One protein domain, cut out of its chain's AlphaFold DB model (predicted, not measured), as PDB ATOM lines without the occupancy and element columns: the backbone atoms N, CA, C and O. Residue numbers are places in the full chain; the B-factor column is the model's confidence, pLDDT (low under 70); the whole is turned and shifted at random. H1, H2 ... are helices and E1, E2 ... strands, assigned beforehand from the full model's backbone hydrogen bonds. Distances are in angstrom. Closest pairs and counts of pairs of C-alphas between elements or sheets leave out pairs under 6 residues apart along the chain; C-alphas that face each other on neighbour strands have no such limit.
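This is residues 287 to 407 of the 1062 residues of an uncharacterized protein of Lactococcus piscium (UniProt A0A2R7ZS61). A strongly twisted sheet of six short strands and a smaller sheet of three are joined where E4 runs on into E5 in a sharp turn, and one helix, H2, packs on both sheets, along E9 of the small one and across the large one. A loosely built end, made of the short helix H1 and much of the long loops 320 to 334 and 371 to 384, extends the domain away from the small sheet. The printed part has 121 residues with two named helices and nine named strands, in the order E1 E2 E3 E4 E5 E6 E7 E8 H1 H2 E9; both sheets, E1 E2 E5 E6 E8 E7 and E4 E3 E9, are antiparallel. The class is mixed, helices and strands, with under half of the residues in named elements. The whole is compact, with a radius of gyration of the C-alphas of 14.2 A and spans of 44 by 30 by 27 A.

In the large sheet the edge strand E1, residues 287 to 289, forms a hairpin with E2, residues 292 to 295, with N 287 and O 294 2.9 A apart. E2 is antiparallel to E5, residues 316 to 319, with N 293 and O 317 at 2.9 A. E5 forms a hairpin with E6, residues 335 to 338, where N 336 and O 318 are 2.8 A apart. E6 is antiparallel to E8, residues 356 to 358, with N 357 and O 337 at 2.9 A. E8 forms a hairpin with the other edge strand, E7, residues 349 to 351, through N 350 and O 356 at 3.2 A. The strands' lines turn by 105 degrees from edge to edge. E4, residues 311 to 314, runs on into E5 across one residue at 85 degrees. In the small sheet E4 forms a hairpin with the inner strand E3, residues 300 to 305, with N 304 and O 312 at 2.9 A, and E3 is antiparallel to E9, residues 399 to 404, with N 305 and O 399 at 2.8 A. Residues 312 to 313 of E4 also pair, antiparallel, with residues 341 to 342. H2, residues 385 to 395, is on the small sheet at a height of 8.6 A, over E9 and along it at 9 degrees on the local plane; the closest C-alphas, of Asn 393 and Glu 399, are 5.7 A apart. H2 is also on the large sheet at a height of 10.8 A, and runs only just across the strands, at 62 degrees to E2 on the local plane. H1, residues 363 to 370, is on neither sheet; it is close to H2 but not clearly touching, at a steep tilt of 65 degrees, opposite ways, with the C-alphas of Phe 365 and Trp 395 closest at 6.1 A. In H1 and H2 every O i to N i+4 pair is within hydrogen-bond range.

E1 begins at C-alpha 287, (15.468, -14.097, 23.616), and is 6.6 A long; E7 measures 6.1 A and E8 6.5 A. E2 and E4 are each 10.5 A long, E6 10.4 A and E5 10.1 A. E3 is 16.3 A long. H1 is 11.1 A long and begins at C-alpha 363, (4.362, -16.393, 50.952); H2 is 15.4 A long. E9, 16.4 A long, ends at C-alpha 404, (18.991, -29.447, 25.191).

The C-alphas farthest apart, of Ser 374 and Ser 406, are 44.4 A apart. The printed part has no cut. The links E5 to E6, 15 residues, and H1 to H2, 14 residues, are long. The mean pLDDT of the printed part is 73.8, and residue 290 and residues 320 to 334, 346 to 355 and 366 to 382 are under 70.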
ATOM      1  N   VAL A 287      15.787 -15.537  23.589       83.88
ATOM      2  CA  VAL A 287      15.468 -14.097  23.616       83.88
ATOM      3  C   VAL A 287      14.944 -13.701  24.994       83.88
ATOM      4  O   VAL A 287      14.147 -14.416  25.603       83.88
ATOM      5  N   ALA A 288      15.371 -12.535  25.478       78.88
ATOM      6  CA  ALA A 288      14.899 -11.925  26.718       78.88
ATOM      7  C   ALA A 288      14.344 -10.523  26.425       78.88
ATOM      8  O   ALA A 288      15.067  -9.653  25.943       78.88
ATOM      9  N   ARG A 289      13.055 -10.285  26.696       74.88
ATOM     10  CA  ARG A 289      12.400  -8.977  26.509       74.88
ATOM     11  C   ARG A 289      11.644  -8.543  27.757       74.88
ATOM     12  O   ARG A 289      11.377  -9.337  28.649       74.88
ATOM     13  N   SER A 290      11.246  -7.273  27.792       67.94
ATOM     14  CA  SER A 290      10.647  -6.571  28.941       67.94
ATOM     15  C   SER A 290       9.411  -7.216  29.589       67.94
ATOM     16  O   SER A 290       9.004  -6.759  30.659       67.94
ATOM     17  N   ASN A 291       8.813  -8.252  28.994       70.31
ATOM     18  CA  ASN A 291       7.717  -9.030  29.574       70.31
ATOM     19  C   ASN A 291       7.771 -10.550  29.287       70.31
ATOM     20  O   ASN A 291       6.821 -11.240  29.658       70.31
ATOM     21  N   TYR A 292       8.811 -11.082  28.627       79.38
ATOM     22  CA  TYR A 292       8.913 -12.524  28.339       79.38
ATOM     23  C   TYR A 292      10.357 -13.033  28.172       79.38
ATOM     24  O   TYR A 292      11.278 -12.266  27.885       79.38
ATOM     25  N   GLY A 293      10.554 -14.339  28.346       85.44
ATOM     26  CA  GLY A 293      11.778 -15.058  27.982       85.44
ATOM     27  C   GLY A 293      11.433 -16.266  27.113       85.44
ATOM     28  O   GLY A 293      10.535 -17.026  27.474       85.44
ATOM     29  N   SER A 294      12.105 -16.432  25.973       87.75
ATOM     30  CA  SER A 294      11.846 -17.519  25.020       87.75
ATOM     31  C   SER A 294      13.108 -18.278  24.623       87.75
ATOM     32  O   SER A 294      14.196 -17.707  24.589       87.75
ATOM     33  N   LEU A 295      12.954 -19.556  24.277       90.06
ATOM     34  CA  LEU A 295      14.001 -20.390  23.684       90.06
ATOM     35  C   LEU A 295      13.723 -20.555  22.188       90.06
ATOM     36  O   LEU A 295      12.739 -21.177  21.787       90.06
ATOM     37  N   ASN A 296      14.595 -19.973  21.368       85.25
ATOM     38  CA  ASN A 296      14.452 -19.897  19.916       85.25
ATOM     39  C   ASN A 296      14.982 -21.162  19.227       85.25
ATOM     40  O   ASN A 296      14.436 -21.598  18.211       85.25
ATOM     41  N   LYS A 297      16.033 -21.777  19.786       84.25
ATOM     42  CA  LYS A 297      16.622 -23.008  19.248       84.25
ATOM     43  C   LYS A 297      15.600 -24.150  19.274       84.25
ATOM     44  O   LYS A 297      14.875 -24.334  20.260       84.25
ATOM     45  N   LYS A 298      15.530 -24.950  18.203       82.50
ATOM     46  CA  LYS A 298      14.512 -26.014  18.062       82.50
ATOM     47  C   LYS A 298      14.596 -27.066  19.173       82.50
ATOM     48  O   LYS A 298      13.560 -27.502  19.662       82.50
ATOM     49  N   ASP A 299      15.803 -27.375  19.620       86.06
ATOM     50  CA  ASP A 299      16.168 -28.384  20.615       86.06
ATOM     51  C   ASP A 299      16.418 -27.828  22.032       86.06
ATOM     52  O   ASP A 299      16.901 -28.560  22.884       86.06
ATOM     53  N   LEU A 300      16.102 -26.558  22.329       91.12
ATOM     54  CA  LEU A 300      16.164 -26.029  23.705       91.12
ATOM     55  C   LEU A 300      14.782 -25.914  24.346       91.12
ATOM     56  O   LEU A 300      13.855 -25.374  23.741       91.12
ATOM     57  N   TYR A 301      14.669 -26.365  25.592       91.94
ATOM     58  CA  TYR A 301      13.438 -26.323  26.380       91.94
ATOM     59  C   TYR A 301      13.710 -25.869  27.815       91.94
ATOM     60  O   TYR A 301      14.746 -26.191  28.396       91.94
ATOM     61  N   PHE A 302      12.759 -25.144  28.401       93.00
ATOM     62  CA  PHE A 302      12.680 -24.977  29.844       93.00
ATOM     63  C   PHE A 302      12.062 -26.249  30.420       93.00
ATOM     64  O   PHE A 302      10.945 -26.604  30.043       93.00
ATOM     65  N   LEU A 303      12.769 -26.903  31.335       92.88
ATOM     66  CA  LEU A 303      12.248 -27.988  32.159       92.88
ATOM     67  C   LEU A 303      11.875 -27.398  33.523       92.88
ATOM     68  O   LEU A 303      12.744 -26.879  34.230       92.88
ATOM     69  N   ILE A 304      10.586 -27.456  33.858       91.38
ATOM     70  CA  ILE A 304       9.992 -26.965  35.103       91.38
ATOM     71  C   ILE A 304       9.581 -28.179  35.930       91.38
ATOM     72  O   ILE A 304       8.884 -29.051  35.422       91.38
ATOM     73  N   LYS A 305       9.973 -28.220  37.200       91.12
ATOM     74  CA  LYS A 305       9.501 -29.191  38.188       91.12
ATOM     75  C   LYS A 305       8.747 -28.454  39.289       91.12
ATOM     76  O   LYS A 305       9.302 -27.520  39.864       91.12
ATOM     77  N   SER A 306       7.524 -28.864  39.588       87.25
ATOM     78  CA  SER A 306       6.682 -28.278  40.630       87.25
ATOM     79  C   SER A 306       6.974 -28.840  42.026       87.25
ATOM     80  O   SER A 306       7.680 -29.834  42.201       87.25
ATOM     81  N   LYS A 307       6.412 -28.181  43.047       83.69
ATOM     82  CA  LYS A 307       6.599 -28.487  44.479       83.69
ATOM     83  C   LYS A 307       6.261 -29.931  44.870       83.69
ATOM     84  O   LYS A 307       6.862 -30.489  45.780       83.69
ATOM     85  N   ASP A 308       5.280 -30.509  44.189       83.19
ATOM     86  CA  ASP A 308       4.790 -31.885  44.325       83.19
ATOM     87  C   ASP A 308       5.578 -32.901  43.474       83.19
ATOM     88  O   ASP A 308       5.214 -34.073  43.412       83.19
ATOM     89  N   GLY A 309       6.675 -32.474  42.841       83.94
ATOM     90  CA  GLY A 309       7.603 -33.333  42.108       83.94
ATOM     91  C   GLY A 309       7.228 -33.614  40.653       83.94
ATOM     92  O   GLY A 309       8.006 -34.280  39.973       83.94
ATOM     93  N   GLN A 310       6.095 -33.101  40.164       86.69
ATOM     94  CA  GLN A 310       5.708 -33.226  38.757       86.69
ATOM     95  C   GLN A 310       6.572 -32.341  37.852       86.69
ATOM     96  O   GLN A 310       7.072 -31.302  38.277       86.69
ATOM     97  N   TYR A 311       6.756 -32.749  36.598       89.31
ATOM     98  CA  TYR A 311       7.530 -32.031  35.590       89.31
ATOM     99  C   TYR A 311       6.659 -31.619  34.397       89.31
ATOM    100  O   TYR A 311       5.861 -32.405  33.878       89.31
ATOM    101  N   ALA A 312       6.905 -30.408  33.901       88.75
ATOM    102  CA  ALA A 312       6.383 -29.852  32.657       88.75
ATOM    103  C   ALA A 312       7.515 -29.229  31.830       88.75
ATOM    104  O   ALA A 312       8.587 -28.908  32.352       88.75
ATOM    105  N   TYR A 313       7.272 -29.006  30.538       90.00
ATOM    106  CA  TYR A 313       8.213 -28.291  29.676       90.00
ATOM    107  C   TYR A 313       7.568 -27.158  28.879       90.00
ATOM    108  O   TYR A 313       6.380 -27.176  28.543       90.00
ATOM    109  N   SER A 314       8.388 -26.151  28.583       90.44
ATOM    110  CA  SER A 314       7.998 -24.927  27.886       90.44
ATOM    111  C   SER A 314       9.117 -24.428  26.969       90.44
ATOM    112  O   SER A 314      10.278 -24.804  27.123       90.44
ATOM    113  N   LYS A 315       8.789 -23.531  26.037       91.06
ATOM    114  CA  LYS A 315       9.767 -22.656  25.368       91.06
ATOM    115  C   LYS A 315       9.574 -21.180  25.715       91.06
ATOM    116  O   LYS A 315      10.345 -20.361  25.224       91.06
ATOM    117  N   LEU A 316       8.564 -20.826  26.514       88.75
ATOM    118  CA  LEU A 316       8.082 -19.452  26.618       88.75
ATOM    119  C   LEU A 316       7.521 -19.131  28.010       88.75
ATOM    120  O   LEU A 316       6.478 -19.632  28.434       88.75
ATOM    121  N   PHE A 317       8.217 -18.230  28.695       87.25
ATOM    122  CA  PHE A 317       7.798 -17.610  29.947       87.25
ATOM    123  C   PHE A 317       7.257 -16.208  29.676       87.25
ATOM    124  O   PHE A 317       7.976 -15.376  29.128       87.25
ATOM    125  N   ILE A 318       6.012 -15.928  30.065       81.31
ATOM    126  CA  ILE A 318       5.320 -14.655  29.812       81.31
ATOM    127  C   ILE A 318       4.819 -14.063  31.125       81.31
ATOM    128  O   ILE A 318       4.066 -14.700  31.857       81.31
ATOM    129  N   MET A 319       5.105 -12.784  31.354       74.50
ATOM    130  CA  MET A 319       4.313 -11.965  32.266       74.50
ATOM    131  C   MET A 319       3.163 -11.310  31.489       74.50
ATOM    132  O   MET A 319       3.403 -10.618  30.490       74.50
ATOM    133  N   ARG A 320       1.910 -11.489  31.935       63.62
ATOM    134  CA  ARG A 320       0.799 -10.670  31.410       63.62
ATOM    135  C   ARG A 320       0.936  -9.248  31.950       63.62
ATOM    136  O   ARG A 320       1.383  -9.031  33.075       63.62
ATOM    137  N   TRP A 321       0.588  -8.271  31.120       50.28
ATOM    138  CA  TRP A 321       0.783  -6.859  31.437       50.28
ATOM    139  C   TRP A 321      -0.131  -6.422  32.603       50.28
ATOM    140  O   TRP A 321      -1.093  -7.105  32.954       50.28
ATOM    141  N   HIS A 322       0.185  -5.266  33.196       51.44
ATOM    142  CA  HIS A 322      -0.424  -4.700  34.414       51.44
ATOM    143  C   HIS A 322      -0.010  -5.377  35.740       51.44
ATOM    144  O   HIS A 322      -0.712  -6.231  36.284       51.44
ATOM    145  N   TRP A 323       1.075  -4.854  36.329       51.34
ATOM    146  CA  TRP A 323       1.441  -5.003  37.752       51.34
ATOM    147  C   TRP A 323       0.541  -4.162  38.694       51.34
ATOM    148  O   TRP A 323       0.591  -4.294  39.912       51.34
ATOM    149  N   LYS A 324      -0.305  -3.275  38.144       48.75
ATOM    150  CA  LYS A 324      -1.222  -2.415  38.911       48.75
ATOM    151  C   LYS A 324      -2.480  -3.171  39.360       48.75
ATOM    152  O   LYS A 324      -3.476  -3.149  38.643       48.75
ATOM    153  N   ILE A 325      -2.447  -3.765  40.552       44.34
ATOM    154  CA  ILE A 325      -3.632  -4.133  41.349       44.34
ATOM    155  C   ILE A 325      -3.352  -3.785  42.833       44.34
ATOM    156  O   ILE A 325      -2.230  -4.019  43.286       44.34
ATOM    157  N   PRO A 326      -4.308  -3.213  43.598       46.53
ATOM    158  CA  PRO A 326      -4.135  -2.937  45.030       46.53
ATOM    159  C   PRO A 326      -3.927  -4.202  45.874       46.53
ATOM    160  O   PRO A 326      -4.476  -5.255  45.563       46.53
ATOM    161  N   VAL A 327      -3.225  -4.078  47.007       43.06
ATOM    162  CA  VAL A 327      -2.850  -5.212  47.888       43.06
ATOM    163  C   VAL A 327      -4.059  -5.998  48.449       43.06
ATOM    164  O   VAL A 327      -3.925  -7.153  48.843       43.06
ATOM    165  N   SER A 328      -5.263  -5.427  48.413       41.44
ATOM    166  CA  SER A 328      -6.526  -6.076  48.800       41.44
ATOM    167  C   SER A 328      -7.195  -6.927  47.704       41.44
ATOM    168  O   SER A 328      -8.184  -7.598  47.987       41.44
ATOM    169  N   GLN A 329      -6.697  -6.916  46.464       44.44
ATOM    170  CA  GLN A 329      -7.282  -7.623  45.308       44.44
ATOM    171  C   GLN A 329      -6.336  -8.697  44.729       44.44
ATOM    172  O   GLN A 329      -6.434  -9.083  43.562       44.44
ATOM    173  N   LEU A 330      -5.367  -9.159  45.521       47.38
ATOM    174  CA  LEU A 330      -4.229  -9.915  45.010       47.38
ATOM    175  C   LEU A 330      -4.493 -11.409  44.807       47.38
ATOM    176  O   LEU A 330      -4.551 -12.193  45.750       47.38
ATOM    177  N   LYS A 331      -4.451 -11.805  43.535       45.56
ATOM    178  CA  LYS A 331      -3.779 -13.034  43.097       45.56
ATOM    179  C   LYS A 331      -2.606 -12.620  42.187       45.56
ATOM    180  O   LYS A 331      -2.781 -12.550  40.967       45.56
ATOM    181  N   ILE A 332      -1.455 -12.211  42.759       48.28
ATOM    182  CA  ILE A 332      -0.254 -11.791  41.979       48.28
ATOM    183  C   ILE A 332       0.514 -13.013  41.477       48.28
ATOM    184  O   ILE A 332       1.696 -13.194  41.743       48.28
ATOM    185  N   ASP A 333      -0.152 -13.806  40.659       53.69
ATOM    186  CA  ASP A 333       0.460 -14.928  39.964       53.69
ATOM    187  C   ASP A 333       0.336 -14.653  38.452       53.69
ATOM    188  O   ASP A 333      -0.192 -15.429  37.661       53.69
ATOM    189  N   ARG A 334       0.735 -13.436  38.043       64.38
ATOM    190  CA  ARG A 334       0.637 -12.928  36.655       64.38
ATOM    191  C   ARG A 334       1.847 -13.277  35.786       64.38
ATOM    192  O   ARG A 334       2.028 -12.705  34.705       64.38
ATOM    193  N   PHE A 335       2.659 -14.214  36.262       77.12
ATOM    194  CA  PHE A 335       3.773 -14.803  35.541       77.12
ATOM    195  C   PHE A 335       3.415 -16.246  35.174       77.12
ATOM    196  O   PHE A 335       2.956 -17.013  36.021       77.12
ATOM    197  N   TYR A 336       3.601 -16.597  33.903       82.81
ATOM    198  CA  TYR A 336       3.099 -17.834  33.313       82.81
ATOM    199  C   TYR A 336       4.176 -18.554  32.508       82.81
ATOM    200  O   TYR A 336       5.076 -17.914  31.955       82.81
ATOM    201  N   PHE A 337       4.020 -19.867  32.356       85.88
ATOM    202  CA  PHE A 337       4.661 -20.625  31.285       85.88
ATOM    203  C   PHE A 337       3.624 -21.183  30.311       85.88
ATOM    204  O   PHE A 337       2.524 -21.565  30.708       85.88
ATOM    205  N   GLU A 338       3.975 -21.224  29.028       86.12
ATOM    206  CA  GLU A 338       3.226 -21.973  28.018       86.12
ATOM    207  C   GLU A 338       3.561 -23.462  28.177       86.12
ATOM    208  O   GLU A 338       4.688 -23.873  27.890       86.12
ATOM    209  N   GLN A 339       2.629 -24.272  28.684       83.81
ATOM    210  CA  GLN A 339       2.834 -25.713  28.836       83.81
ATOM    211  C   GLN A 339       2.742 -26.392  27.466       83.81
ATOM    212  O   GLN A 339       1.664 -26.514  26.879       83.81
ATOM    213  N   LEU A 340       3.891 -26.860  26.974       81.44
ATOM    214  CA  LEU A 340       3.984 -27.646  25.743       81.44
ATOM    215  C   LEU A 340       3.720 -29.138  26.002       81.44
ATOM    216  O   LEU A 340       3.240 -29.833  25.111       81.44
ATOM    217  N   GLY A 341       3.985 -29.610  27.224       77.56
ATOM    218  CA  GLY A 341       3.661 -30.958  27.688       77.56
ATOM    219  C   GLY A 341       4.117 -31.218  29.128       77.56
ATOM    220  O   GLY A 341       4.602 -30.311  29.812       77.56
ATOM    221  N   GLY A 342       3.944 -32.462  29.581       76.69
ATOM    222  CA  GLY A 342       4.110 -32.871  30.982       76.69
ATOM    223  C   GLY A 342       2.911 -32.518  31.861       76.69
ATOM    224  O   GLY A 342       1.841 -32.212  31.341       76.69
ATOM    225  N   ASP A 343       3.099 -32.534  33.179       78.31
ATOM    226  CA  ASP A 343       2.084 -32.204  34.182       78.31
ATOM    227  C   ASP A 343       2.475 -30.935  34.954       78.31
ATOM    228  O   ASP A 343       3.628 -30.725  35.324       78.31
ATOM    229  N   LYS A 344       1.481 -30.087  35.200       74.00
ATOM    230  CA  LYS A 344       1.572 -28.845  35.974       74.00
ATOM    231  C   LYS A 344       1.464 -29.073  37.494       74.00
ATOM    232  O   LYS A 344       1.621 -28.122  38.261       74.00
ATOM    233  N   GLY A 345       1.088 -30.282  37.922       73.25
ATOM    234  CA  GLY A 345       0.776 -30.603  39.312       73.25
ATOM    235  C   GLY A 345      -0.310 -29.684  39.887       73.25
ATOM    236  O   GLY A 345      -1.289 -29.324  39.217       73.25
ATOM    237  N   ASN A 346      -0.103 -29.251  41.128       64.94
ATOM    238  CA  ASN A 346      -0.971 -28.323  41.855       64.94
ATOM    239  C   ASN A 346      -0.997 -26.877  41.302       64.94
ATOM    240  O   ASN A 346      -1.752 -26.056  41.823       64.94
ATOM    241  N   ALA A 347      -0.228 -26.521  40.263       69.31
ATOM    242  CA  ALA A 347      -0.298 -25.183  39.660       69.31
ATOM    243  C   ALA A 347      -1.662 -24.926  38.977       69.31
ATOM    244  O   ALA A 347      -2.247 -25.832  38.376       69.31
ATOM    245  N   SER A 348      -2.183 -23.694  39.031       61.84
ATOM    246  CA  SER A 348      -3.438 -23.357  38.335       61.84
ATOM    247  C   SER A 348      -3.233 -23.146  36.837       61.84
ATOM    248  O   SER A 348      -2.219 -22.607  36.391       61.84
ATOM    249  N   LEU A 349      -4.244 -23.530  36.060       60.97
ATOM    250  CA  LEU A 349      -4.366 -23.195  34.644       60.97
ATOM    251  C   LEU A 349      -5.292 -21.975  34.532       60.97
ATOM    252  O   LEU A 349      -6.324 -21.929  35.199       60.97
ATOM    253  N   VAL A 350      -4.889 -20.958  33.764       60.94
ATOM    254  CA  VAL A 350      -5.544 -19.627  33.776       60.94
ATOM    255  C   VAL A 350      -6.075 -19.199  32.402       60.94
ATOM    256  O   VAL A 350      -6.802 -18.212  32.297       60.94
ATOM    257  N   ASP A 351      -5.736 -19.935  31.346       56.81
ATOM    258  CA  ASP A 351      -6.247 -19.713  29.992       56.81
ATOM    259  C   ASP A 351      -6.272 -21.041  29.213       56.81
ATOM    260  O   ASP A 351      -5.238 -21.490  28.703       56.81
ATOM    261  N   ASP A 352      -7.455 -21.661  29.138       49.88
ATOM    262  CA  ASP A 352      -7.715 -22.935  28.442       49.88
ATOM    263  C   ASP A 352      -7.320 -22.901  26.957       49.88
ATOM    264  O   ASP A 352      -7.005 -23.936  26.374       49.88
ATOM    265  N   GLN A 353      -7.323 -21.721  26.326       50.44
ATOM    266  CA  GLN A 353      -7.027 -21.575  24.898       50.44
ATOM    267  C   GLN A 353      -5.525 -21.471  24.604       50.44
ATOM    268  O   GLN A 353      -5.135 -21.458  23.436       50.44
ATOM    269  N   LYS A 354      -4.677 -21.346  25.635       59.19
ATOM    270  CA  LYS A 354      -3.237 -21.064  25.483       59.19
ATOM    271  C   LYS A 354      -2.320 -21.922  26.358       59.19
ATOM    272  O   LYS A 354      -1.126 -21.644  26.406       59.19
ATOM    273  N   ASN A 355      -2.856 -22.921  27.068       69.88
ATOM    274  CA  ASN A 355      -2.111 -23.773  28.009       69.88
ATOM    275  C   ASN A 355      -1.217 -22.967  28.980       69.88
ATOM    276  O   ASN A 355      -0.100 -23.376  29.300       69.88
ATOM    277  N   LEU A 356      -1.674 -21.785  29.412       78.06
ATOM    278  CA  LEU A 356      -0.872 -20.898  30.256       78.06
ATOM    279  C   LEU A 356      -1.021 -21.285  31.724       78.06
ATOM    280  O   LEU A 356      -2.067 -21.065  32.347       78.06
ATOM    281  N   ILE A 357       0.061 -21.840  32.265       79.69
ATOM    282  CA  ILE A 357       0.161 -22.293  33.647       79.69
ATOM    283  C   ILE A 357       0.760 -21.196  34.506       79.69
ATOM    284  O   ILE A 357       1.742 -20.550  34.144       79.69
ATOM    285  N   GLN A 358       0.122 -20.982  35.646       80.81
ATOM    286  CA  GLN A 358       0.402 -19.926  36.599       80.81
ATOM    287  C   GLN A 358       1.485 -20.358  37.592       80.81
ATOM    288  O   GLN A 358       1.316 -21.348  38.303       80.81
ATOM    289  N   PHE A 359       2.588 -19.607  37.669       78.56
ATOM    290  CA  PHE A 359       3.588 -19.816  38.717       78.56
ATOM    291  C   PHE A 359       3.068 -19.293  40.055       78.56
ATOM    292  O   PHE A 359       2.764 -18.108  40.161       78.56
ATOM    293  N   TYR A 360       3.044 -20.152  41.075       76.94
ATOM    294  CA  TYR A 360       2.795 -19.736  42.454       76.94
ATOM    295  C   TYR A 360       4.077 -19.273  43.138       76.94
ATOM    296  O   TYR A 360       5.065 -20.014  43.203       76.94
ATOM    297  N   PHE A 361       4.038 -18.065  43.693       76.69
ATOM    298  CA  PHE A 361       5.121 -17.536  44.515       76.69
ATOM    299  C   PHE A 361       4.962 -17.919  45.997       76.69
ATOM    300  O   PHE A 361       3.848 -18.071  46.510       76.69
ATOM    301  N   LYS A 362       6.097 -18.067  46.687       79.62
ATOM    302  CA  LYS A 362       6.206 -18.350  48.127       79.62
ATOM    303  C   LYS A 362       5.594 -17.203  48.956       79.62
ATOM    304  O   LYS A 362       5.688 -16.057  48.519       79.62
ATOM    305  N   PRO A 363       5.007 -17.441  50.147       76.38
ATOM    306  CA  PRO A 363       4.362 -16.393  50.952       76.38
ATOM    307  C   PRO A 363       5.226 -15.138  51.187       76.38
ATOM    308  O   PRO A 363       4.727 -14.011  51.142       76.38
ATOM    309  N   GLU A 364       6.534 -15.324  51.357       76.69
ATOM    310  CA  GLU A 364       7.530 -14.273  51.561       76.69
ATOM    311  C   GLU A 364       7.645 -13.307  50.370       76.69
ATOM    312  O   GLU A 364       7.979 -12.139  50.570       76.69
ATOM    313  N   PHE A 365       7.339 -13.753  49.144       75.25
ATOM    314  CA  PHE A 365       7.330 -12.913  47.941       75.25
ATOM    315  C   PHE A 365       6.320 -11.775  48.069       75.25
ATOM    316  O   PHE A 365       6.657 -10.619  47.816       75.25
ATOM    317  N   TYR A 366       5.092 -12.080  48.499       68.75
ATOM    318  CA  TYR A 366       4.048 -11.066  48.634       68.75
ATOM    319  C   TYR A 366       4.375 -10.097  49.774       68.75
ATOM    320  O   TYR A 366       4.132  -8.904  49.631       68.75
ATOM    321  N   THR A 367       4.999 -10.564  50.862       69.06
ATOM    322  CA  THR A 367       5.499  -9.688  51.937       69.06
ATOM    323  C   THR A 367       6.623  -8.767  51.447       69.06
ATOM    324  O   THR A 367       6.585  -7.563  51.696       69.06
ATOM    325  N   TYR A 368       7.592  -9.307  50.701       69.06
ATOM    326  CA  TYR A 368       8.697  -8.549  50.112       69.06
ATOM    327  C   TYR A 368       8.183  -7.491  49.126       69.06
ATOM    328  O   TYR A 368       8.482  -6.307  49.283       69.06
ATOM    329  N   TYR A 369       7.333  -7.870  48.166       63.78
ATOM    330  CA  TYR A 369       6.801  -6.932  47.175       63.78
ATOM    331  C   TYR A 369       5.740  -5.970  47.727       63.78
ATOM    332  O   TYR A 369       5.632  -4.860  47.211       63.78
ATOM    333  N   ALA A 370       5.024  -6.304  48.808       59.72
ATOM    334  CA  ALA A 370       4.148  -5.351  49.502       59.72
ATOM    335  C   ALA A 370       4.923  -4.178  50.135       59.72
ATOM    336  O   ALA A 370       4.378  -3.081  50.253       59.72
ATOM    337  N   SER A 371       6.199  -4.376  50.491       55.75
ATOM    338  CA  SER A 371       7.098  -3.296  50.931       55.75
ATOM    339  C   SER A 371       7.622  -2.424  49.777       55.75
ATOM    340  O   SER A 371       8.085  -1.303  50.001       55.75
ATOM    341  N   TYR A 372       7.516  -2.899  48.530       57.75
ATOM    342  CA  TYR A 372       8.176  -2.318  47.358       57.75
ATOM    343  C   TYR A 372       7.374  -1.161  46.734       57.75
ATOM    344  O   TYR A 372       6.907  -1.203  45.592       57.75
ATOM    345  N   SER A 373       7.188  -0.104  47.523       47.03
ATOM    346  CA  SER A 373       6.411   1.076  47.148       47.03
ATOM    347  C   SER A 373       7.008   1.862  45.963       47.03
ATOM    348  O   SER A 373       8.220   2.043  45.843       47.03
ATOM    349  N   SER A 374       6.120   2.454  45.155       47.94
ATOM    350  CA  SER A 374       6.324   3.647  44.303       47.94
ATOM    351  C   SER A 374       6.947   3.570  42.891       47.94
ATOM    352  O   SER A 374       6.958   4.610  42.229       47.94
ATOM    353  N   LYS A 375       7.380   2.422  42.331       47.97
ATOM    354  CA  LYS A 375       7.846   2.375  40.913       47.97
ATOM    355  C   LYS A 375       7.189   1.278  40.062       47.97
ATOM    356  O   LYS A 375       7.263   0.099  40.370       47.97
ATOM    357  N   ASN A 376       6.574   1.691  38.945       51.47
ATOM    358  CA  ASN A 376       5.759   0.868  38.028       51.47
ATOM    359  C   ASN A 376       6.573  -0.077  37.105       51.47
ATOM    360  O   ASN A 376       6.199  -0.271  35.949       51.47
ATOM    361  N   GLN A 377       7.710  -0.606  37.556       53.75
ATOM    362  CA  GLN A 377       8.622  -1.393  36.716       53.75
ATOM    363  C   GLN A 377       8.411  -2.895  36.928       53.75
ATOM    364  O   GLN A 377       8.275  -3.353  38.059       53.75
ATOM    365  N   ASN A 378       8.411  -3.669  35.839       58.34
ATOM    366  CA  ASN A 378       8.488  -5.127  35.931       58.34
ATOM    367  C   ASN A 378       9.855  -5.493  36.553       58.34
ATOM    368  O   ASN A 378      10.865  -5.006  36.040       58.34
ATOM    369  N   PRO A 379       9.944  -6.344  37.596       60.28
ATOM    370  CA  PRO A 379      11.229  -6.750  38.182       60.28
ATOM    371  C   PRO A 379      12.211  -7.395  37.184       60.28
ATOM    372  O   PRO A 379      13.422  -7.346  37.396       60.28
ATOM    373  N   TYR A 380      11.702  -7.943  36.075       62.56
ATOM    374  CA  TYR A 380      12.470  -8.517  34.963       62.56
ATOM    375  C   TYR A 380      12.774  -7.508  33.820       62.56
ATOM    376  O   TYR A 380      13.445  -7.836  32.843       62.56
ATOM    377  N   GLN A 381      12.335  -6.246  33.913       65.88
ATOM    378  CA  GLN A 381      12.566  -5.242  32.865       65.88
ATOM    379  C   GLN A 381      14.066  -4.957  32.667       65.88
ATOM    380  O   GLN A 381      14.736  -4.445  33.561       65.88
ATOM    381  N   GLY A 382      14.583  -5.266  31.473       64.38
ATOM    382  CA  GLY A 382      16.000  -5.072  31.136       64.38
ATOM    383  C   GLY A 382      16.954  -6.045  31.841       64.38
ATOM    384  O   GLY A 382      18.129  -5.726  32.008       64.38
ATOM    385  N   LYS A 383      16.459  -7.203  32.296       74.88
ATOM    386  CA  LYS A 383      17.259  -8.271  32.910       74.88
ATOM    387  C   LYS A 383      17.530  -9.405  31.920       74.88
ATOM    388  O   LYS A 383      16.814  -9.561  30.933       74.88
ATOM    389  N   SER A 384      18.567 -10.200  32.183       80.69
ATOM    390  CA  SER A 384      18.887 -11.368  31.355       80.69
ATOM    391  C   SER A 384      17.917 -12.530  31.614       80.69
ATOM    392  O   SER A 384      17.298 -12.613  32.678       80.69
ATOM    393  N   LEU A 385      17.834 -13.485  30.678       83.56
ATOM    394  CA  LEU A 385      17.124 -14.749  30.917       83.56
ATOM    395  C   LEU A 385      17.704 -15.501  32.130       83.56
ATOM    396  O   LEU A 385      16.965 -16.133  32.879       83.56
ATOM    397  N   ASN A 386      19.012 -15.382  32.373       84.81
ATOM    398  CA  ASN A 386      19.640 -15.976  33.547       84.81
ATOM    399  C   ASN A 386      19.146 -15.349  34.858       84.81
ATOM    400  O   ASN A 386      18.834 -16.070  35.806       84.81
ATOM    401  N   ASP A 387      19.034 -14.020  34.921       79.69
ATOM    402  CA  ASP A 387      18.465 -13.337  36.086       79.69
ATOM    403  C   ASP A 387      17.021 -13.813  36.325       79.69
ATOM    404  O   ASP A 387      16.696 -14.191  37.448       79.69
ATOM    405  N   LEU A 388      16.185 -13.896  35.279       80.75
ATOM    406  CA  LEU A 388      14.814 -14.421  35.391       80.75
ATOM    407  C   LEU A 388      14.772 -15.836  35.978       80.75
ATOM    408  O   LEU A 388      13.971 -16.110  36.868       80.75
ATOM    409  N   LEU A 389      15.638 -16.731  35.500       85.12
ATOM    410  CA  LEU A 389      15.691 -18.110  35.983       85.12
ATOM    411  C   LEU A 389      16.104 -18.179  37.457       85.12
ATOM    412  O   LEU A 389      15.480 -18.917  38.219       85.12
ATOM    413  N   ASN A 390      17.072 -17.369  37.896       84.06
ATOM    414  CA  ASN A 390      17.420 -17.261  39.316       84.06
ATOM    415  C   ASN A 390      16.257 -16.679  40.149       84.06
ATOM    416  O   ASN A 390      15.965 -17.188  41.227       84.06
ATOM    417  N   TRP A 391      15.550 -15.663  39.640       81.00
ATOM    418  CA  TRP A 391      14.402 -15.034  40.311       81.00
ATOM    419  C   TRP A 391      13.231 -16.008  40.513       81.00
ATOM    420  O   TRP A 391      12.693 -16.102  41.615       81.00
ATOM    421  N   LEU A 392      12.874 -16.783  39.480       82.44
ATOM    422  CA  LEU A 392      11.788 -17.770  39.543       82.44
ATOM    423  C   LEU A 392      12.128 -18.967  40.447       82.44
ATOM    424  O   LEU A 392      11.287 -19.365  41.255       82.44
ATOM    425  N   ASN A 393      13.354 -19.508  40.366       85.31
ATOM    426  CA  ASN A 393      13.819 -20.570  41.276       85.31
ATOM    427  C   ASN A 393      13.871 -20.078  42.741       85.31
ATOM    428  O   ASN A 393      13.622 -20.845  43.670       85.31
ATOM    429  N   PHE A 394      14.188 -18.797  42.973       84.56
ATOM    430  CA  PHE A 394      14.232 -18.237  44.323       84.56
ATOM    431  C   PHE A 394      12.831 -18.012  44.911       84.56
ATOM    432  O   PHE A 394      12.555 -18.480  46.019       84.56
ATOM    433  N   TRP A 395      11.936 -17.340  44.179       81.38
ATOM    434  CA  TRP A 395      10.632 -16.915  44.704       81.38
ATOM    435  C   TRP A 395       9.488 -17.918  44.542       81.38
ATOM    436  O   TRP A 395       8.458 -17.737  45.185       81.38
ATOM    437  N   THR A 396       9.632 -18.970  43.738       83.06
ATOM    438  CA  THR A 396       8.622 -20.039  43.617       83.06
ATOM    439  C   THR A 396       9.136 -21.347  44.213       83.06
ATOM    440  O   THR A 396      10.341 -21.514  44.393       83.06
ATOM    441  N   ASP A 397       8.249 -22.296  44.513       84.00
ATOM    442  CA  ASP A 397       8.626 -23.664  44.912       84.00
ATOM    443  C   ASP A 397       8.916 -24.586  43.702       84.00
ATOM    444  O   ASP A 397       8.818 -25.806  43.820       84.00
ATOM    445  N   ASN A 398       9.242 -24.020  42.532       86.31
ATOM    446  CA  ASN A 398       9.551 -24.779  41.317       86.31
ATOM    447  C   ASN A 398      11.062 -24.784  41.039       86.31
ATOM    448  O   ASN A 398      11.708 -23.736  41.080       86.31
ATOM    449  N   GLU A 399      11.609 -25.939  40.661       89.00
ATOM    450  CA  GLU A 399      12.960 -26.036  40.095       89.00
ATOM    451  C   GLU A 399      12.862 -25.813  38.578       89.00
ATOM    452  O   GLU A 399      12.178 -26.562  37.880       89.00
ATOM    453  N   ILE A 400      13.537 -24.789  38.048       89.81
ATOM    454  CA  ILE A 400      13.530 -24.470  36.610       89.81
ATOM    455  C   ILE A 400      14.943 -24.573  36.049       89.81
ATOM    456  O   ILE A 400      15.881 -24.002  36.606       89.81
ATOM    457  N   SER A 401      15.087 -25.251  34.913       91.38
ATOM    458  CA  SER A 401      16.347 -25.407  34.179       91.38
ATOM    459  C   SER A 401      16.149 -25.255  32.667       91.38
ATOM    460  O   SER A 401      15.025 -25.347  32.181       91.38
ATOM    461  N   ILE A 402      17.234 -25.019  31.924       91.25
ATOM    462  CA  ILE A 402      17.257 -25.184  30.463       91.25
ATOM    463  C   ILE A 402      17.885 -26.547  30.160       91.25
ATOM    464  O   ILE A 402      18.901 -26.902  30.758       91.25
ATOM    465  N   VAL A 403      17.290 -27.291  29.232       91.31
ATOM    466  CA  VAL A 403      17.791 -28.575  28.726       91.31
ATOM    467  C   VAL A 403      17.857 -28.557  27.199       91.31
ATOM    468  O   VAL A 403      17.030 -27.914  26.547       91.31
ATOM    469  N   GLN A 404      18.845 -29.259  26.635       90.38
ATOM    470  CA  GLN A 404      18.991 -29.447  25.191       90.38
ATOM    471  C   GLN A 404      18.595 -30.881  24.819       90.38
ATOM    472  O   GLN A 404      19.288 -31.829  25.182       90.38
ATOM    473  N   MET A 405      17.452 -31.023  24.153       86.88
ATOM    474  CA  MET A 405      16.783 -32.275  23.792       86.88
ATOM    475  C   MET A 405      15.901 -32.030  22.561       86.88
ATOM    476  O   MET A 405      15.296 -30.962  22.435       86.88
ATOM    477  N   SER A 406      15.760 -33.009  21.665       81.62
ATOM    478  CA  SER A 406      14.725 -32.930  20.625       81.62
ATOM    479  C   SER A 406      13.320 -32.888  21.244       81.62
ATOM    480  O   SER A 406      13.113 -33.291  22.390       81.62
ATOM    481  N   SER A 407      12.326 -32.439  20.470       77.38
ATOM    482  CA  SER A 407      10.926 -32.365  20.922       77.38
ATOM    483  C   SER A 407      10.362 -33.705  21.409       77.38
ATOM    484  O   SER A 407       9.475 -33.716  22.252       77.38
TER     485      SER A 407